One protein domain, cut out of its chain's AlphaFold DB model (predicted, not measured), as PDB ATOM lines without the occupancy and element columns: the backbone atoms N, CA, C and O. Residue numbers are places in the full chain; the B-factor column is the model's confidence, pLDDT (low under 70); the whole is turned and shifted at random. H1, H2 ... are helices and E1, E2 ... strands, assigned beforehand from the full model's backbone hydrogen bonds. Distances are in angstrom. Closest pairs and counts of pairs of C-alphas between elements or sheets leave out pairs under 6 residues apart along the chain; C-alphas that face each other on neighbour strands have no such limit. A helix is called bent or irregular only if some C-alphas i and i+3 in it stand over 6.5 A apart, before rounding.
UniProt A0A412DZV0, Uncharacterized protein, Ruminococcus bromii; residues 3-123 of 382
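This is residues 3 to 123 of the 382 residues of an uncharacterized protein of Ruminococcus bromii (UniProt A0A412DZV0). A strongly twisted sheet is built on a long, bent hairpin, E1 and E2, with E5 and E8 carrying it on past E1, and E4, E7 and E6 past E2. The short helices H2 and H3 pack together, with H4 close to both, while E3 and the small helix H1 lie farthest from the middle; the loop with Tyr 58, between E4 and H2, makes one end of the long axis, and the turn with Ser 30, between E2 and E3, is at the other. The printed part has 121 residues, with four named helices and eight named strands in the order E1 E2 E3 H1 E4 H2 E5 E6 E7 H3 H4 E8. The sheet is branched and mixed, with E4 and E7 its one parallel pair; the class is mixed, helices and strands. The whole is compact, with a radius of gyration of the C-alphas of 13.7 A and spans of 40 by 30 by 29 A.

E1, residues 3 to 11, measures 22.3 A and begins at C-alpha 3 (184.401, 162.072, 130.259). E2, residues 17 to 27, measures 28.3 A. E1 bends by 58 degrees at residue 6, E2 by 66 degrees at residue 23. The other strands are E3, residues 32 to 35; E4, 51 to 54; E5, 82 to 86, 12.8 A long; E6, 91 to 93; E7, 101 to 104; and E8, 119 to 121, ending at C-alpha 121 (181.076, 156.085, 139.545). The helices are H1, residues 38 to 44; H2, 62 to 68; H3, 105 to 110; and H4, 115 to 118.

E1, E2 and E3 form a meander, each strand the antiparallel neighbour of the one before; N 9 and O 19 are 2.8 A apart, N 25 and O 34 2.8 A. E1 lies on one side of E2, E3 and E4 on the other, with N 20 and O 51 at 2.8 A. E4 and E7 are parallel, N 54 to O 103 being 2.9 A; E6 and E7 are an antiparallel hairpin, N 92 to O 102 being 2.9 A. E5 is antiparallel to E1, with N 4 and O 84 at 2.9 A, and to E8, with N 83 and O 120 at 2.7 A. H2 is on the sheet at a height of 9.2 A, only just over E4, with 3 C-alphas falling on it. H2 and H3 touch, closest at the C-alphas of Pro 63 and Leu 105, 6.0 A, at a shallow tilt of 26 degrees, opposite ways. H1, H3 and H4 only graze the sheet. Every O i to N i+4 pair is within hydrogen-bond range in H1, H2 and H3; H4 is too short for one.

The C-alphas of Ser 30 and Tyr 58, the two farthest apart, are 41.9 A apart. The printed part has no cut. The link from H2 to E5, residues 69 to 81, is long. Mean pLDDT of the printed part is 85.4; residues 12 to 15, 47 to 48 and 73 to 78 are under 70.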
ATOM      1  N   TYR A   3     184.519 162.532 128.884       92.12
ATOM      2  CA  TYR A   3     184.401 162.072 130.259       92.12
ATOM      3  C   TYR A   3     185.620 162.550 131.029       92.12
ATOM      4  O   TYR A   3     186.747 162.150 130.736       92.12
ATOM      5  N   TYR A   4     185.398 163.422 131.999       94.12
ATOM      6  CA  TYR A   4     186.441 163.851 132.914       94.12
ATOM      7  C   TYR A   4     186.434 162.911 134.111       94.12
ATOM      8  O   TYR A   4     185.388 162.706 134.722       94.12
ATOM      9  N   LEU A   5     187.584 162.339 134.447       94.31
ATOM     10  CA  LEU A   5     187.746 161.490 135.620       94.31
ATOM     11  C   LEU A   5     188.428 162.274 136.736       94.31
ATOM     12  O   LEU A   5     189.386 163.021 136.500       94.31
ATOM     13  N   GLY A   6     187.940 162.090 137.955       91.19
ATOM     14  CA  GLY A   6     188.466 162.796 139.109       91.19
ATOM     15  C   GLY A   6     187.727 162.472 140.396       91.19
ATOM     16  O   GLY A   6     186.987 161.491 140.485       91.19
ATOM     17  N   ILE A   7     187.929 163.323 141.393       89.94
ATOM     18  CA  ILE A   7     187.311 163.189 142.713       89.94
ATOM     19  C   ILE A   7     186.254 164.274 142.914       89.94
ATOM     20  O   ILE A   7     186.420 165.408 142.464       89.94
ATOM     21  N   ILE A   8     185.169 163.930 143.604       90.00
ATOM     22  CA  ILE A   8     184.175 164.896 144.080       90.00
ATOM     23  C   ILE A   8     184.412 165.085 145.574       90.00
ATOM     24  O   ILE A   8     184.546 164.108 146.306       90.00
ATOM     25  N   GLN A   9     184.485 166.335 146.017       86.69
ATOM     26  CA  GLN A   9     184.723 166.702 147.408       86.69
ATOM     27  C   GLN A   9     183.627 167.618 147.929       86.69
ATOM     28  O   GLN A   9     183.099 168.460 147.200       86.69
ATOM     29  N   LEU A  10     183.350 167.500 149.225       84.00
ATOM     30  CA  LEU A  10     182.504 168.439 149.942       84.00
ATOM     31  C   LEU A  10     183.356 169.629 150.412       84.00
ATOM     32  O   LEU A  10     184.296 169.474 151.190       84.00
ATOM     33  N   GLY A  11     183.056 170.820 149.905       70.88
ATOM     34  CA  GLY A  11     183.782 172.060 150.159       70.88
ATOM     35  C   GLY A  11     183.159 172.948 151.245       70.88
ATOM     36  O   GLY A  11     181.938 173.030 151.405       70.88
ATOM     37  N   GLY A  12     184.034 173.694 151.935       60.34
ATOM     38  CA  GLY A  12     183.701 174.726 152.927       60.34
ATOM     39  C   GLY A  12     183.719 174.235 154.381       60.34
ATOM     40  O   GLY A  12     183.446 173.072 154.652       60.34
ATOM     41  N   TYR A  13     183.991 175.140 155.334       48.38
ATOM     42  CA  TYR A  13     183.962 174.854 156.785       48.38
ATOM     43  C   TYR A  13     182.597 174.324 157.282       48.38
ATOM     44  O   TYR A  13     182.520 173.766 158.372       48.38
ATOM     45  N   SER A  14     181.535 174.492 156.486       54.41
ATOM     46  CA  SER A  14     180.163 174.044 156.745       54.41
ATOM     47  C   SER A  14     179.721 172.811 155.940       54.41
ATOM     48  O   SER A  14     178.610 172.344 156.167       54.41
ATOM     49  N   GLY A  15     180.528 172.298 154.999       61.47
ATOM     50  CA  GLY A  15     180.170 171.127 154.180       61.47
ATOM     51  C   GLY A  15     178.961 171.343 153.258       61.47
ATOM     52  O   GLY A  15     178.081 170.495 153.170       61.47
ATOM     53  N   THR A  16     178.865 172.506 152.613       70.31
ATOM     54  CA  THR A  16     177.634 172.940 151.924       70.31
ATOM     55  C   THR A  16     177.707 172.910 150.399       70.31
ATOM     56  O   THR A  16     176.679 173.067 149.746       70.31
ATOM     57  N   TYR A  17     178.889 172.709 149.818       80.69
ATOM     58  CA  TYR A  17     179.094 172.754 148.367       80.69
ATOM     59  C   TYR A  17     179.853 171.524 147.887       80.69
ATOM     60  O   TYR A  17     180.642 170.964 148.636       80.69
ATOM     61  N   TYR A  18     179.638 171.127 146.637       89.19
ATOM     62  CA  TYR A  18     180.308 169.986 146.022       89.19
ATOM     63  C   TYR A  18     181.231 170.502 144.926       89.19
ATOM     64  O   TYR A  18     180.798 171.274 144.071       89.19
ATOM     65  N   ASN A  19     182.492 170.087 144.945       89.81
ATOM     66  CA  ASN A  19     183.481 170.477 143.949       89.81
ATOM     67  C   ASN A  19     184.044 169.228 143.284       89.81
ATOM     68  O   ASN A  19     184.500 168.307 143.961       89.81
ATOM     69  N   PHE A  20     184.011 169.210 141.959       91.31
ATOM     70  CA  PHE A  20     184.657 168.192 141.156       91.31
ATOM     71  C   PHE A  20     186.066 168.647 140.777       91.31
ATOM     72  O   PHE A  20     186.265 169.767 140.304       91.31
ATOM     73  N   LYS A  21     187.034 167.755 140.984       90.06
ATOM     74  CA  LYS A  21     188.452 167.949 140.677       90.06
ATOM     75  C   LYS A  21     188.841 167.021 139.528       90.06
ATOM     76  O   LYS A  21     189.262 165.891 139.796       90.06
ATOM     77  N   PRO A  22     188.645 167.437 138.265       91.12
ATOM     78  CA  PRO A  22     189.083 166.656 137.119       91.12
ATOM     79  C   PRO A  22     190.608 166.574 137.085       91.12
ATOM     80  O   PRO A  22     191.296 167.563 137.321       91.12
ATOM     81  N   GLN A  23     191.131 165.407 136.725       89.88
ATOM     82  CA  GLN A  23     192.566 165.232 136.484       89.88
ATOM     83  C   GLN A  23     192.853 164.446 135.212       89.88
ATOM     84  O   GLN A  23     193.908 164.625 134.615       89.88
ATOM     85  N   TYR A  24     191.917 163.614 134.764       92.56
ATOM     86  CA  TYR A  24     192.119 162.790 133.585       92.56
ATOM     87  C   TYR A  24     190.958 162.932 132.608       92.56
ATOM     88  O   TYR A  24     189.823 163.203 133.001       92.56
ATOM     89  N   LEU A  25     191.246 162.731 131.329       93.56
ATOM     90  CA  LEU A  25     190.258 162.553 130.276       93.56
ATOM     91  C   LEU A  25     190.159 161.074 129.931       93.56
ATOM     92  O   LEU A  25     191.174 160.401 129.769       93.56
ATOM     93  N   TYR A  26     188.931 160.589 129.797       94.56
ATOM     94  CA  TYR A  26     188.638 159.253 129.306       94.56
ATOM     95  C   TYR A  26     187.973 159.321 127.937       94.56
ATOM     96  O   TYR A  26     186.942 159.980 127.761       94.56
ATOM     97  N   ASP A  27     188.565 158.602 126.987       91.62
ATOM     98  CA  ASP A  27     187.982 158.362 125.677       91.62
ATOM     99  C   ASP A  27     187.310 156.973 125.659       91.62
ATOM    100  O   ASP A  27     187.997 155.944 125.738       91.62
ATOM    101  N   PRO A  28     185.968 156.910 125.567       88.38
ATOM    102  CA  PRO A  28     185.235 155.651 125.569       88.38
ATOM    103  C   PRO A  28     185.463 154.813 124.308       88.38
ATOM    104  O   PRO A  28     185.302 153.592 124.396       88.38
ATOM    105  N   ASP A  29     185.834 155.433 123.181       88.75
ATOM    106  CA  ASP A  29     185.990 154.761 121.888       88.75
ATOM    107  C   ASP A  29     187.345 154.050 121.815       88.75
ATOM    108  O   ASP A  29     187.428 152.869 121.476       88.75
ATOM    109  N   SER A  30     188.421 154.744 122.197       89.25
ATOM    110  CA  SER A  30     189.778 154.179 122.215       89.25
ATOM    111  C   SER A  30     190.141 153.469 123.530       89.25
ATOM    112  O   SER A  30     191.161 152.761 123.607       89.25
ATOM    113  N   LYS A  31     189.296 153.607 124.564       90.44
ATOM    114  CA  LYS A  31     189.510 153.073 125.918       90.44
ATOM    115  C   LYS A  31     190.871 153.507 126.461       90.44
ATOM    116  O   LYS A  31     191.691 152.666 126.847       90.44
ATOM    117  N   THR A  32     191.149 154.804 126.412       90.62
ATOM    118  CA  THR A  32     192.384 155.405 126.928       90.62
ATOM    119  C   THR A  32     192.066 156.434 128.000       90.62
ATOM    120  O   THR A  32     191.001 157.052 128.005       90.62
ATOM    121  N   ILE A  33     192.998 156.571 128.940       93.31
ATOM    122  CA  ILE A  33     192.986 157.613 129.957       93.31
ATOM    123  C   ILE A  33     194.225 158.466 129.728       93.31
ATOM    124  O   ILE A  33     195.331 157.934 129.623       93.31
ATOM    125  N   GLU A  34     194.030 159.775 129.664       91.94
ATOM    126  CA  GLU A  34     195.096 160.759 129.505       91.94
ATOM    127  C   GLU A  34     195.070 161.733 130.679       91.94
ATOM    128  O   GLU A  34     194.009 162.219 131.068       91.94
ATOM    129  N   GLU A  35     196.233 162.010 131.265       91.19
ATOM    130  CA  GLU A  35     196.347 163.011 132.325       91.19
ATOM    131  C   GLU A  35     196.278 164.419 131.739       91.19
ATOM    132  O   GLU A  35     196.982 164.756 130.787       91.19
ATOM    133  N   ILE A  36     195.436 165.255 132.338       89.56
ATOM    134  CA  ILE A  36     195.319 166.664 131.993       89.56
ATOM    135  C   ILE A  36     196.415 167.402 132.754       89.56
ATOM    136  O   ILE A  36     196.489 167.350 133.983       89.56
ATOM    137  N   SER A  37     197.271 168.121 132.029       87.31
ATOM    138  CA  SER A  37     198.326 168.898 132.675       87.31
ATOM    139  C   SER A  37     197.734 169.964 133.605       87.31
ATOM    140  O   SER A  37     196.699 170.565 133.308       87.31
ATOM    141  N   ARG A  38     198.423 170.266 134.712       84.25
ATOM    142  CA  ARG A  38     197.980 171.304 135.656       84.25
ATOM    143  C   ARG A  38     197.759 172.659 134.977       84.25
ATOM    144  O   ARG A  38     196.762 173.312 135.250       84.25
ATOM    145  N   SER A  39     198.645 173.050 134.064       84.88
ATOM    146  CA  SER A  39     198.514 174.302 133.312       84.88
ATOM    147  C   SER A  39     197.268 174.319 132.424       84.88
ATOM    148  O   SER A  39     196.634 175.357 132.269       84.88
ATOM    149  N   GLU A  40     196.897 173.175 131.844       87.00
ATOM    150  CA  GLU A  40     195.670 173.047 131.056       87.00
ATOM    151  C   GLU A  40     194.422 173.083 131.944       87.00
ATOM    152  O   GLU A  40     193.444 173.743 131.588       87.00
ATOM    153  N   LEU A  41     194.463 172.435 133.113       85.38
ATOM    154  CA  LEU A  41     193.395 172.520 134.111       85.38
ATOM    155  C   LEU A  41     193.200 173.951 134.602       85.38
ATOM    156  O   LEU A  41     192.072 174.416 134.618       85.38
ATOM    157  N   GLU A  42     194.268 174.669 134.948       82.69
ATOM    158  CA  GLU A  42     194.199 176.066 135.402       82.69
ATOM    159  C   GLU A  42     193.723 177.019 134.294       82.69
ATOM    160  O   GLU A  42     193.107 178.044 134.586       82.69
ATOM    161  N   LEU A  43     193.967 176.686 133.022       83.38
ATOM    162  CA  LEU A  43     193.464 177.454 131.883       83.38
ATOM    163  C   LEU A  43     191.971 177.202 131.625       83.38
ATOM    164  O   LEU A  43     191.242 178.138 131.301       83.38
ATOM    165  N   LYS A  44     191.508 175.954 131.772       78.75
ATOM    166  CA  LYS A  44     190.099 175.565 131.572       78.75
ATOM    167  C   LYS A  44     189.213 175.866 132.785       78.75
ATOM    168  O   LYS A  44     188.062 176.259 132.621       78.75
ATOM    169  N   PHE A  45     189.752 175.695 133.987       82.25
ATOM    170  CA  PHE A  45     189.086 175.840 135.280       82.25
ATOM    171  C   PHE A  45     189.983 176.694 136.202       82.25
ATOM    172  O   PHE A  45     190.851 176.167 136.906       82.25
ATOM    173  N   PRO A  46     189.828 178.030 136.176       71.12
ATOM    174  CA  PRO A  46     190.763 178.959 136.803       71.12
ATOM    175  C   PRO A  46     191.064 178.705 138.286       71.12
ATOM    176  O   PRO A  46     190.224 178.244 139.058       71.12
ATOM    177  N   GLN A  47     192.286 179.089 138.669       67.88
ATOM    178  CA  GLN A  47     192.859 179.153 140.022       67.88
ATOM    179  C   GLN A  47     193.153 177.823 140.728       67.88
ATOM    180  O   GLN A  47     194.236 177.695 141.299       67.88
ATOM    181  N   TYR A  48     192.249 176.843 140.687       69.31
ATOM    182  CA  TYR A  48     192.464 175.546 141.351       69.31
ATOM    183  C   TYR A  48     192.187 174.326 140.465       69.31
ATOM    184  O   TYR A  48     192.357 173.201 140.926       69.31
ATOM    185  N   GLY A  49     191.790 174.511 139.201       78.12
ATOM    186  CA  GLY A  49     191.445 173.381 138.338       78.12
ATOM    187  C   GLY A  49     190.102 172.730 138.697       78.12
ATOM    188  O   GLY A  49     189.840 171.613 138.264       78.12
ATOM    189  N   GLU A  50     189.272 173.385 139.517       87.19
ATOM    190  CA  GLU A  50     188.058 172.809 140.111       87.19
ATOM    191  C   GLU A  50     186.777 173.337 139.456       87.19
ATOM    192  O   GLU A  50     186.703 174.485 139.014       87.19
ATOM    193  N   ILE A  51     185.733 172.506 139.466       90.88
ATOM    194  CA  ILE A  51     184.396 172.836 138.964       90.88
ATOM    195  C   ILE A  51     183.402 172.702 140.114       90.88
ATOM    196  O   ILE A  51     183.296 171.641 140.731       90.88
ATOM    197  N   ASN A  52     182.627 173.749 140.390       91.75
ATOM    198  CA  ASN A  52     181.547 173.647 141.365       91.75
ATOM    199  C   ASN A  52     180.355 172.873 140.776       91.75
ATOM    200  O   ASN A  52     179.835 173.235 139.724       91.75
ATOM    201  N   LEU A  53     179.897 171.828 141.462       93.00
ATOM    202  CA  LEU A  53     178.662 171.116 141.136       93.00
ATOM    203  C   LEU A  53     177.498 171.840 141.824       93.00
ATOM    204  O   LEU A  53     177.154 171.556 142.974       93.00
ATOM    205  N   SER A  54     176.950 172.839 141.136       89.81
ATOM    206  CA  SER A  54     175.994 173.782 141.722       89.81
ATOM    207  C   SER A  54     174.552 173.272 141.680       89.81
ATOM    208  O   SER A  54     174.144 172.557 140.762       89.81
ATOM    209  N   TYR A  55     173.780 173.644 142.703       89.38
ATOM    210  CA  TYR A  55     172.361 173.332 142.867       89.38
ATOM    211  C   TYR A  55     171.696 174.375 143.781       89.38
ATOM    212  O   TYR A  55     172.373 175.096 144.518       89.38
ATOM    213  N   GLU A  56     170.361 174.441 143.788       84.25
ATOM    214  CA  GLU A  56     169.623 175.314 144.710       84.25
ATOM    215  C   GLU A  56     169.765 174.849 146.173       84.25
ATOM    216  O   GLU A  56     169.090 173.925 146.622       84.25
ATOM    217  N   MET A  57     170.629 175.508 146.949       71.56
ATOM    218  CA  MET A  57     170.981 175.094 148.315       71.56
ATOM    219  C   MET A  57     169.792 175.068 149.295       71.56
ATOM    220  O   MET A  57     169.667 174.146 150.112       71.56
ATOM    221  N   TYR A  58     168.926 176.083 149.224       74.69
ATOM    222  CA  TYR A  58     167.840 176.321 150.188       74.69
ATOM    223  C   TYR A  58     166.528 175.610 149.846       74.69
ATOM    224  O   TYR A  58     165.547 175.748 150.576       74.69
ATOM    225  N   ARG A  59     166.499 174.836 148.758       77.81
ATOM    226  CA  ARG A  59     165.364 173.991 148.391       77.81
ATOM    227  C   ARG A  59     165.792 172.539 148.347       77.81
ATOM    228  O   ARG A  59     166.936 172.200 148.054       77.81
ATOM    229  N   GLU A  60     164.862 171.661 148.681       80.25
ATOM    230  CA  GLU A  60     165.083 170.236 148.525       80.25
ATOM    231  C   GLU A  60     164.845 169.861 147.058       80.25
ATOM    232  O   GLU A  60     163.714 169.644 146.631       80.25
ATOM    233  N   SER A  61     165.926 169.867 146.276       85.56
ATOM    234  CA  SER A  61     165.914 169.625 144.832       85.56
ATOM    235  C   SER A  61     166.459 168.237 144.479       85.56
ATOM    236  O   SER A  61     167.180 167.611 145.263       85.56
ATOM    237  N   ALA A  62     166.122 167.740 143.285       88.44
ATOM    238  CA  ALA A  62     166.653 166.471 142.787       88.44
ATOM    239  C   ALA A  62     168.200 166.455 142.728       88.44
ATOM    240  O   ALA A  62     168.775 165.489 143.230       88.44
ATOM    241  N   PRO A  63     168.892 167.518 142.255       91.12
ATOM    242  CA  PRO A  63     170.352 167.598 142.336       91.12
ATOM    243  C   PRO A  63     170.914 167.508 143.754       91.12
ATOM    244  O   PRO A  63     171.894 166.802 143.975       91.12
ATOM    245  N   LYS A  64     170.276 168.163 144.734       89.19
ATOM    246  CA  LYS A  64     170.707 168.092 146.136       89.19
ATOM    247  C   LYS A  64     170.601 166.670 146.685       89.19
ATOM    248  O   LYS A  64     171.538 166.185 147.307       89.19
ATOM    249  N   LYS A  65     169.474 165.990 146.438       89.12
ATOM    250  CA  LYS A  65     169.280 164.588 146.850       89.12
ATOM    251  C   LYS A  65     170.300 163.661 146.200       89.12
ATOM    252  O   LYS A  65     170.850 162.810 146.886       89.12
ATOM    253  N   PHE A  66     170.552 163.856 144.908       91.69
ATOM    254  CA  PHE A  66     171.533 163.089 144.150       91.69
ATOM    255  C   PHE A  66     172.942 163.250 144.733       91.69
ATOM    256  O   PHE A  66     173.564 162.259 145.094       91.69
ATOM    257  N   LEU A  67     173.414 164.489 144.907       89.94
ATOM    258  CA  LEU A  67     174.742 164.769 145.459       89.94
ATOM    259  C   LEU A  67     174.894 164.284 146.909       89.94
ATOM    260  O   LEU A  67     175.939 163.748 147.265       89.94
ATOM    261  N   ASN A  68     173.853 164.415 147.738       87.69
ATOM    262  CA  ASN A  68     173.851 163.904 149.114       87.69
ATOM    263  C   ASN A  68     173.924 162.372 149.195       87.69
ATOM    264  O   ASN A  68     174.322 161.847 150.231       87.69
ATOM    265  N   ALA A  69     173.506 161.667 148.142       88.12
ATOM    266  CA  ALA A  69     173.581 160.212 148.061       88.12
ATOM    267  C   ALA A  69     174.937 159.711 147.533       88.12
ATOM    268  O   ALA A  69     175.188 158.511 147.583       88.12
ATOM    269  N   LEU A  70     175.800 160.601 147.024       87.62
ATOM    270  CA  LEU A  70     177.131 160.224 146.561       87.62
ATOM    271  C   LEU A  70     178.051 159.916 147.741       87.62
ATOM    272  O   LEU A  70     178.114 160.658 148.722       87.62
ATOM    273  N   GLU A  71     178.846 158.863 147.593       82.50
ATOM    274  CA  GLU A  71     179.923 158.565 148.527       82.50
ATOM    275  C   GLU A  71     181.075 159.549 148.302       82.50
ATOM    276  O   GLU A  71     181.666 159.612 147.219       82.50
ATOM    277  N   ILE A  72     181.393 160.351 149.316       77.62
ATOM    278  CA  ILE A  72     182.424 161.386 149.239       77.62
ATOM    279  C   ILE A  72     183.383 161.223 150.405       77.62
ATOM    280  O   ILE A  72     182.989 161.233 151.571       77.62
ATOM    281  N   ALA A  73     184.670 161.100 150.090       63.53
ATOM    282  CA  ALA A  73     185.705 161.093 151.105       63.53
ATOM    283  C   ALA A  73     185.822 162.473 151.767       63.53
ATOM    284  O   ALA A  73     185.898 163.502 151.102       63.53
ATOM    285  N   ASN A  74     185.942 162.485 153.099       59.22
ATOM    286  CA  ASN A  74     186.266 163.687 153.882       59.22
ATOM    287  C   ASN A  74     187.706 164.205 153.640       59.22
ATOM    288  O   ASN A  74     188.120 165.191 154.246       59.22
ATOM    289  N   LYS A  75     188.493 163.522 152.800       62.28
ATOM    290  CA  LYS A  75     189.868 163.861 152.405       62.28
ATOM    291  C   LYS A  75     190.013 163.737 150.892       62.28
ATOM    292  O   LYS A  75     189.203 163.075 150.251       62.28
ATOM    293  N   GLU A  76     191.074 164.323 150.337       59.16
ATOM    294  CA  GLU A  76     191.455 164.128 148.936       59.16
ATOM    295  C   GLU A  76     191.931 162.685 148.706       59.16
ATOM    296  O   GLU A  76     193.122 162.427 148.623       59.16
ATOM    297  N   SER A  77     191.013 161.726 148.647       67.25
ATOM    298  CA  SER A  77     191.326 160.316 148.425       67.25
ATOM    299  C   SER A  77     190.671 159.820 147.141       67.25
ATOM    300  O   SER A  77     189.516 160.143 146.866       67.25
ATOM    301  N   TYR A  78     191.389 158.986 146.387       69.81
ATOM    302  CA  TYR A  78     190.837 158.240 145.249       69.81
ATOM    303  C   TYR A  78     190.030 157.007 145.671       69.81
ATOM    304  O   TYR A  78     189.638 156.201 144.823       69.81
ATOM    305  N   ASP A  79     189.722 156.868 146.965       74.56
ATOM    306  CA  ASP A  79     188.738 155.892 147.443       74.56
ATOM    307  C   ASP A  79     187.402 156.045 146.698       74.56
ATOM    308  O   ASP A  79     186.727 155.046 146.452       74.56
ATOM    309  N   CYS A  80     187.061 157.262 146.256       79.12
ATOM    310  CA  CYS A  80     185.958 157.546 145.339       79.12
ATOM    311  C   CYS A  80     186.463 158.232 144.072       79.12
ATOM    312  O   CYS A  80     187.030 159.319 144.127       79.12
ATOM    313  N   LEU A  81     186.204 157.607 142.926       89.44
ATOM    314  CA  LEU A  81     186.524 158.133 141.608       89.44
ATOM    315  C   LEU A  81     185.222 158.254 140.828       89.44
ATOM    316  O   LEU A  81     184.439 157.307 140.778       89.44
ATOM    317  N   TYR A  82     185.023 159.412 140.215       93.31
ATOM    318  CA  TYR A  82     183.839 159.719 139.432       93.31
ATOM    319  C   TYR A  82     184.224 160.109 138.013       93.31
ATOM    320  O   TYR A  82     185.251 160.747 137.770       93.31
ATOM    321  N   SER A  83     183.352 159.739 137.090       95.12
ATOM    322  CA  SER A  83     183.290 160.248 135.738       95.12
ATOM    323  C   SER A  83     182.232 161.342 135.665       95.12
ATOM    324  O   SER A  83     181.087 161.125 136.063       95.12
ATOM    325  N   VAL A  84     182.610 162.514 135.157       95.31
ATOM    326  CA  VAL A  84     181.688 163.620 134.903       95.31
ATOM    327  C   VAL A  84     181.712 163.963 133.418       95.31
ATOM    328  O   VAL A  84     182.750 164.328 132.864       95.31
ATOM    329  N   CYS A  85     180.559 163.833 132.764       94.00
ATOM    330  CA  CYS A  85     180.380 164.113 131.346       94.00
ATOM    331  C   CYS A  85     179.725 165.481 131.145       94.00
ATOM    332  O   CYS A  85     178.542 165.665 131.428       94.00
ATOM    333  N   PHE A  86     180.478 166.430 130.596       90.62
ATOM    334  CA  PHE A  86     179.971 167.753 130.238       90.62
ATOM    335  C   PHE A  86     180.641 168.274 128.966       90.62
ATOM    336  O   PHE A  86     181.720 167.820 128.570       90.62
ATOM    337  N   SER A  87     179.983 169.232 128.320       87.50
ATOM    338  CA  SER A  87     180.575 170.049 127.258       87.50
ATOM    339  C   SER A  87     180.927 171.431 127.807       87.50
ATOM    340  O   SER A  87     180.382 171.847 128.824       87.50
ATOM    341  N   GLU A  88     181.811 172.174 127.139       84.75
ATOM    342  CA  GLU A  88     182.171 173.536 127.575       84.75
ATOM    343  C   GLU A  88     180.953 174.479 127.616       84.75
ATOM    344  O   GLU A  88     180.884 175.356 128.467       84.75
ATOM    345  N   GLU A  89     179.951 174.242 126.765       87.50
ATOM    346  CA  GLU A  89     178.675 174.975 126.743       87.50
ATOM    347  C   GLU A  89     177.782 174.715 127.967       87.50
ATOM    348  O   GLU A  89     176.873 175.495 128.244       87.50
ATOM    349  N   ASP A  90     178.016 173.617 128.695       88.75
ATOM    350  CA  ASP A  90     177.297 173.308 129.935       88.75
ATOM    351  C   ASP A  90     177.889 174.060 131.145       88.75
ATOM    352  O   ASP A  90     177.310 174.026 132.233       88.75
ATOM    353  N   LEU A  91     179.048 174.710 130.976       90.62
ATOM    354  CA  LEU A  91     179.755 175.413 132.042       90.62
ATOM    355  C   LEU A  91     179.340 176.879 132.118       90.62
ATOM    356  O   LEU A  91     179.245 177.593 131.121       90.62
ATOM    357  N   GLU A  92     179.173 177.355 133.345       91.94
ATOM    358  CA  GLU A  92     178.806 178.731 133.645       91.94
ATOM    359  C   GLU A  92     179.843 179.377 134.569       91.94
ATOM    360  O   GLU A  92     180.588 178.703 135.287       91.94
ATOM    361  N   LYS A  93     179.871 180.715 134.590       88.88
ATOM    362  CA  LYS A  93     180.652 181.446 135.590       88.88
ATOM    363  C   LYS A  93     180.052 181.220 136.974       88.88
ATOM    364  O   LYS A  93     178.842 181.326 137.163       88.88
ATOM    365  N   ASN A  94     180.916 180.951 137.938       86.75
ATOM    366  CA  ASN A  94     180.576 180.897 139.347       86.75
ATOM    367  C   ASN A  94     181.019 182.199 140.023       86.75
ATOM    368  O   ASN A  94     182.104 182.706 139.747       86.75
ATOM    369  N   GLU A  95     180.195 182.733 140.921       83.62
ATOM    370  CA  GLU A  95     180.477 184.001 141.614       83.62
ATOM    371  C   GLU A  95     181.589 183.871 142.669       83.62
ATOM    372  O   GLU A  95     182.080 184.865 143.199       83.62
ATOM    373  N   ASN A  96     182.002 182.643 142.988       80.94
ATOM    374  CA  ASN A  96     183.067 182.382 143.941       80.94
ATOM    375  C   ASN A  96     184.436 182.761 143.356       80.94
ATOM    376  O   ASN A  96     184.860 182.214 142.341       80.94
ATOM    377  N   GLU A  97     185.165 183.634 144.054       76.69
ATOM    378  CA  GLU A  97     186.483 184.102 143.611       76.69
ATOM    379  C   GLU A  97     187.500 182.969 143.433       76.69
ATOM    380  O   GLU A  97     188.347 183.076 142.552       76.69
ATOM    381  N   LYS A  98     187.403 181.895 144.234       80.38
ATOM    382  CA  LYS A  98     188.321 180.745 144.211       80.38
ATOM    383  C   LYS A  98     187.956 179.709 143.156       80.38
ATOM    384  O   LYS A  98     188.835 179.192 142.485       80.38
ATOM    385  N   ILE A  99     186.676 179.368 143.037       84.94
ATOM    386  CA  ILE A  99     186.191 178.366 142.079       84.94
ATOM    387  C   ILE A  99     185.289 179.095 141.104       84.94
ATOM    388  O   ILE A  99     184.109 179.267 141.380       84.94
ATOM    389  N   GLN A 100     185.849 179.541 139.985       86.88
ATOM    390  CA  GLN A 100     185.202 180.510 139.094       86.88
ATOM    391  C   GLN A 100     184.296 179.870 138.034       86.88
ATOM    392  O   GLN A 100     183.633 180.582 137.280       86.88
ATOM    393  N   ILE A 101     184.254 178.537 137.969       90.94
ATOM    394  CA  ILE A 101     183.444 177.771 137.017       90.94
ATOM    395  C   ILE A 101     182.494 176.852 137.782       90.94
ATOM    396  O   ILE A 101     182.885 176.210 138.761       90.94
ATOM    397  N   LYS A 102     181.241 176.779 137.326       92.69
ATOM    398  CA  LYS A 102     180.232 175.846 137.834       92.69
ATOM    399  C   LYS A 102     179.610 175.028 136.706       92.69
ATOM    400  O   LYS A 102     179.468 175.501 135.580       92.69
ATOM    401  N   LEU A 103     179.201 173.816 137.055       94.00
ATOM    402  CA  LEU A 103     178.256 172.997 136.313       94.00
ATOM    403  C   LEU A 103     176.903 173.117 137.026       94.00
ATOM    404  O   LEU A 103     176.776 172.737 138.195       94.00
ATOM    405  N   ASP A 104     175.909 173.703 136.360       93.31
ATOM    406  CA  ASP A 104     174.587 173.944 136.949       93.31
ATOM    407  C   ASP A 104     173.682 172.721 136.812       93.31
ATOM    408  O   ASP A 104     172.992 172.526 135.811       93.31
ATOM    409  N   LEU A 105     173.700 171.862 137.835       94.31
ATOM    410  CA  LEU A 105     172.937 170.617 137.824       94.31
ATOM    411  C   LEU A 105     171.426 170.870 137.815       94.31
ATOM    412  O   LEU A 105     170.681 170.047 137.283       94.31
ATOM    413  N   GLN A 106     170.972 171.995 138.374       92.12
ATOM    414  CA  GLN A 106     169.562 172.376 138.355       92.12
ATOM    415  C   GLN A 106     169.123 172.696 136.921       92.12
ATOM    416  O   GLN A 106     168.182 172.087 136.414       92.12
ATOM    417  N   SER A 107     169.879 173.556 136.236       91.88
ATOM    418  CA  SER A 107     169.670 173.907 134.825       91.88
ATOM    419  C   SER A 107     169.714 172.675 133.911       91.88
ATOM    420  O   SER A 107     168.894 172.533 133.004       91.88
ATOM    421  N   LEU A 108     170.637 171.737 134.152       92.62
ATOM    422  CA  LEU A 108     170.739 170.507 133.356       92.62
ATOM    423  C   LEU A 108     169.512 169.600 133.528       92.62
ATOM    424  O   LEU A 108     169.005 169.079 132.532       92.62
ATOM    425  N   VAL A 109     169.003 169.450 134.754       92.38
ATOM    426  CA  VAL A 109     167.771 168.689 135.024       92.38
ATOM    427  C   VAL A 109     166.553 169.364 134.394       92.38
ATOM    428  O   VAL A 109     165.726 168.683 133.791       92.38
ATOM    429  N   GLU A 110     166.452 170.691 134.461       90.75
ATOM    430  CA  GLU A 110     165.367 171.456 133.823       90.75
ATOM    431  C   GLU A 110     165.389 171.348 132.292       90.75
ATOM    432  O   GLU A 110     164.338 171.337 131.652       90.75
ATOM    433  N   LYS A 111     166.578 171.174 131.704       90.75
ATOM    434  CA  LYS A 111     166.775 170.837 130.284       90.75
ATOM    435  C   LYS A 111     166.492 169.360 129.962       90.75
ATOM    436  O   LYS A 111     166.692 168.938 128.825       90.75
ATOM    437  N   GLY A 112     166.040 168.571 130.937       90.56
ATOM    438  CA  GLY A 112     165.673 167.165 130.775       90.56
ATOM    439  C   GLY A 112     166.843 166.180 130.818       90.56
ATOM    440  O   GLY A 112     166.658 165.021 130.449       90.56
ATOM    441  N   LYS A 113     168.045 166.595 131.245       91.44
ATOM    442  CA  LYS A 113     169.182 165.673 131.397       91.44
ATOM    443  C   LYS A 113     169.065 164.872 132.698       91.44
ATOM    444  O   LYS A 113     168.691 165.404 133.743       91.44
ATOM    445  N   ASN A 114     169.446 163.598 132.645       92.00
ATOM    446  CA  ASN A 114     169.528 162.732 133.818       92.00
ATOM    447  C   ASN A 114     170.895 162.889 134.504       92.00
ATOM    448  O   ASN A 114     171.936 162.757 133.862       92.00
ATOM    449  N   LEU A 115     170.904 163.139 135.816       92.81
ATOM    450  CA  LEU A 115     172.141 163.286 136.590       92.81
ATOM    451  C   LEU A 115     172.960 161.998 136.643       92.81
ATOM    452  O   LEU A 115     174.183 162.079 136.597       92.81
ATOM    453  N   CYS A 116     172.303 160.832 136.644       91.94
ATOM    454  CA  CYS A 116     172.984 159.544 136.554       91.94
ATOM    455  C   CYS A 116     173.738 159.384 135.232       91.94
ATOM    456  O   CYS A 116     174.665 158.596 135.182       91.94
ATOM    457  N   ASP A 117     173.377 160.116 134.171       91.38
ATOM    458  CA  ASP A 117     174.124 160.105 132.909       91.38
ATOM    459  C   ASP A 117     175.302 161.085 132.892       91.38
ATOM    460  O   ASP A 117     176.242 160.906 132.116       91.38
ATOM    461  N   ILE A 118     175.266 162.095 133.765       93.50
ATOM    462  CA  ILE A 118     176.273 163.155 133.856       93.50
ATOM    463  C   ILE A 118     177.369 162.771 134.846       93.50
ATOM    464  O   ILE A 118     178.538 162.894 134.504       93.50
ATOM    465  N   ILE A 119     177.008 162.336 136.056       95.25
ATOM    466  CA  ILE A 119     177.941 161.976 137.128       95.25
ATOM    467  C   ILE A 119     177.772 160.488 137.417       95.25
ATOM    468  O   ILE A 119     176.711 160.060 137.870       95.25
ATOM    469  N   LYS A 120     178.830 159.716 137.178       93.31
ATOM    470  CA  LYS A 120     178.856 158.261 137.355       93.31
ATOM    471  C   LYS A 120     180.054 157.844 138.199       93.31
ATOM    472  O   LYS A 120     181.134 158.402 138.000       93.31
ATOM    473  N   PRO A 121     179.926 156.863 139.100       92.75
ATOM    474  CA  PRO A 121     181.076 156.085 139.545       92.75
ATOM    475  C   PRO A 121     181.841 155.522 138.333       92.75
ATOM    476  O   PRO A 121     181.256 155.257 137.281       92.75
ATOM    477  N   ILE A 122     183.162 155.379 138.434       93.31
ATOM    478  CA  ILE A 122     183.979 154.917 137.296       93.31
ATOM    479  C   ILE A 122     183.650 153.478 136.855       93.31
ATOM    480  O   ILE A 122     183.831 153.141 135.681       93.31
ATOM    481  N   GLU A 123     183.111 152.649 137.748       93.75
ATOM    482  CA  GLU A 123     182.677 151.285 137.437       93.75
ATOM    483  C   GLU A 123     181.544 151.249 136.400       93.75
ATOM    484  O   GLU A 123     181.551 150.380 135.524       93.75
TER     485      GLU A 123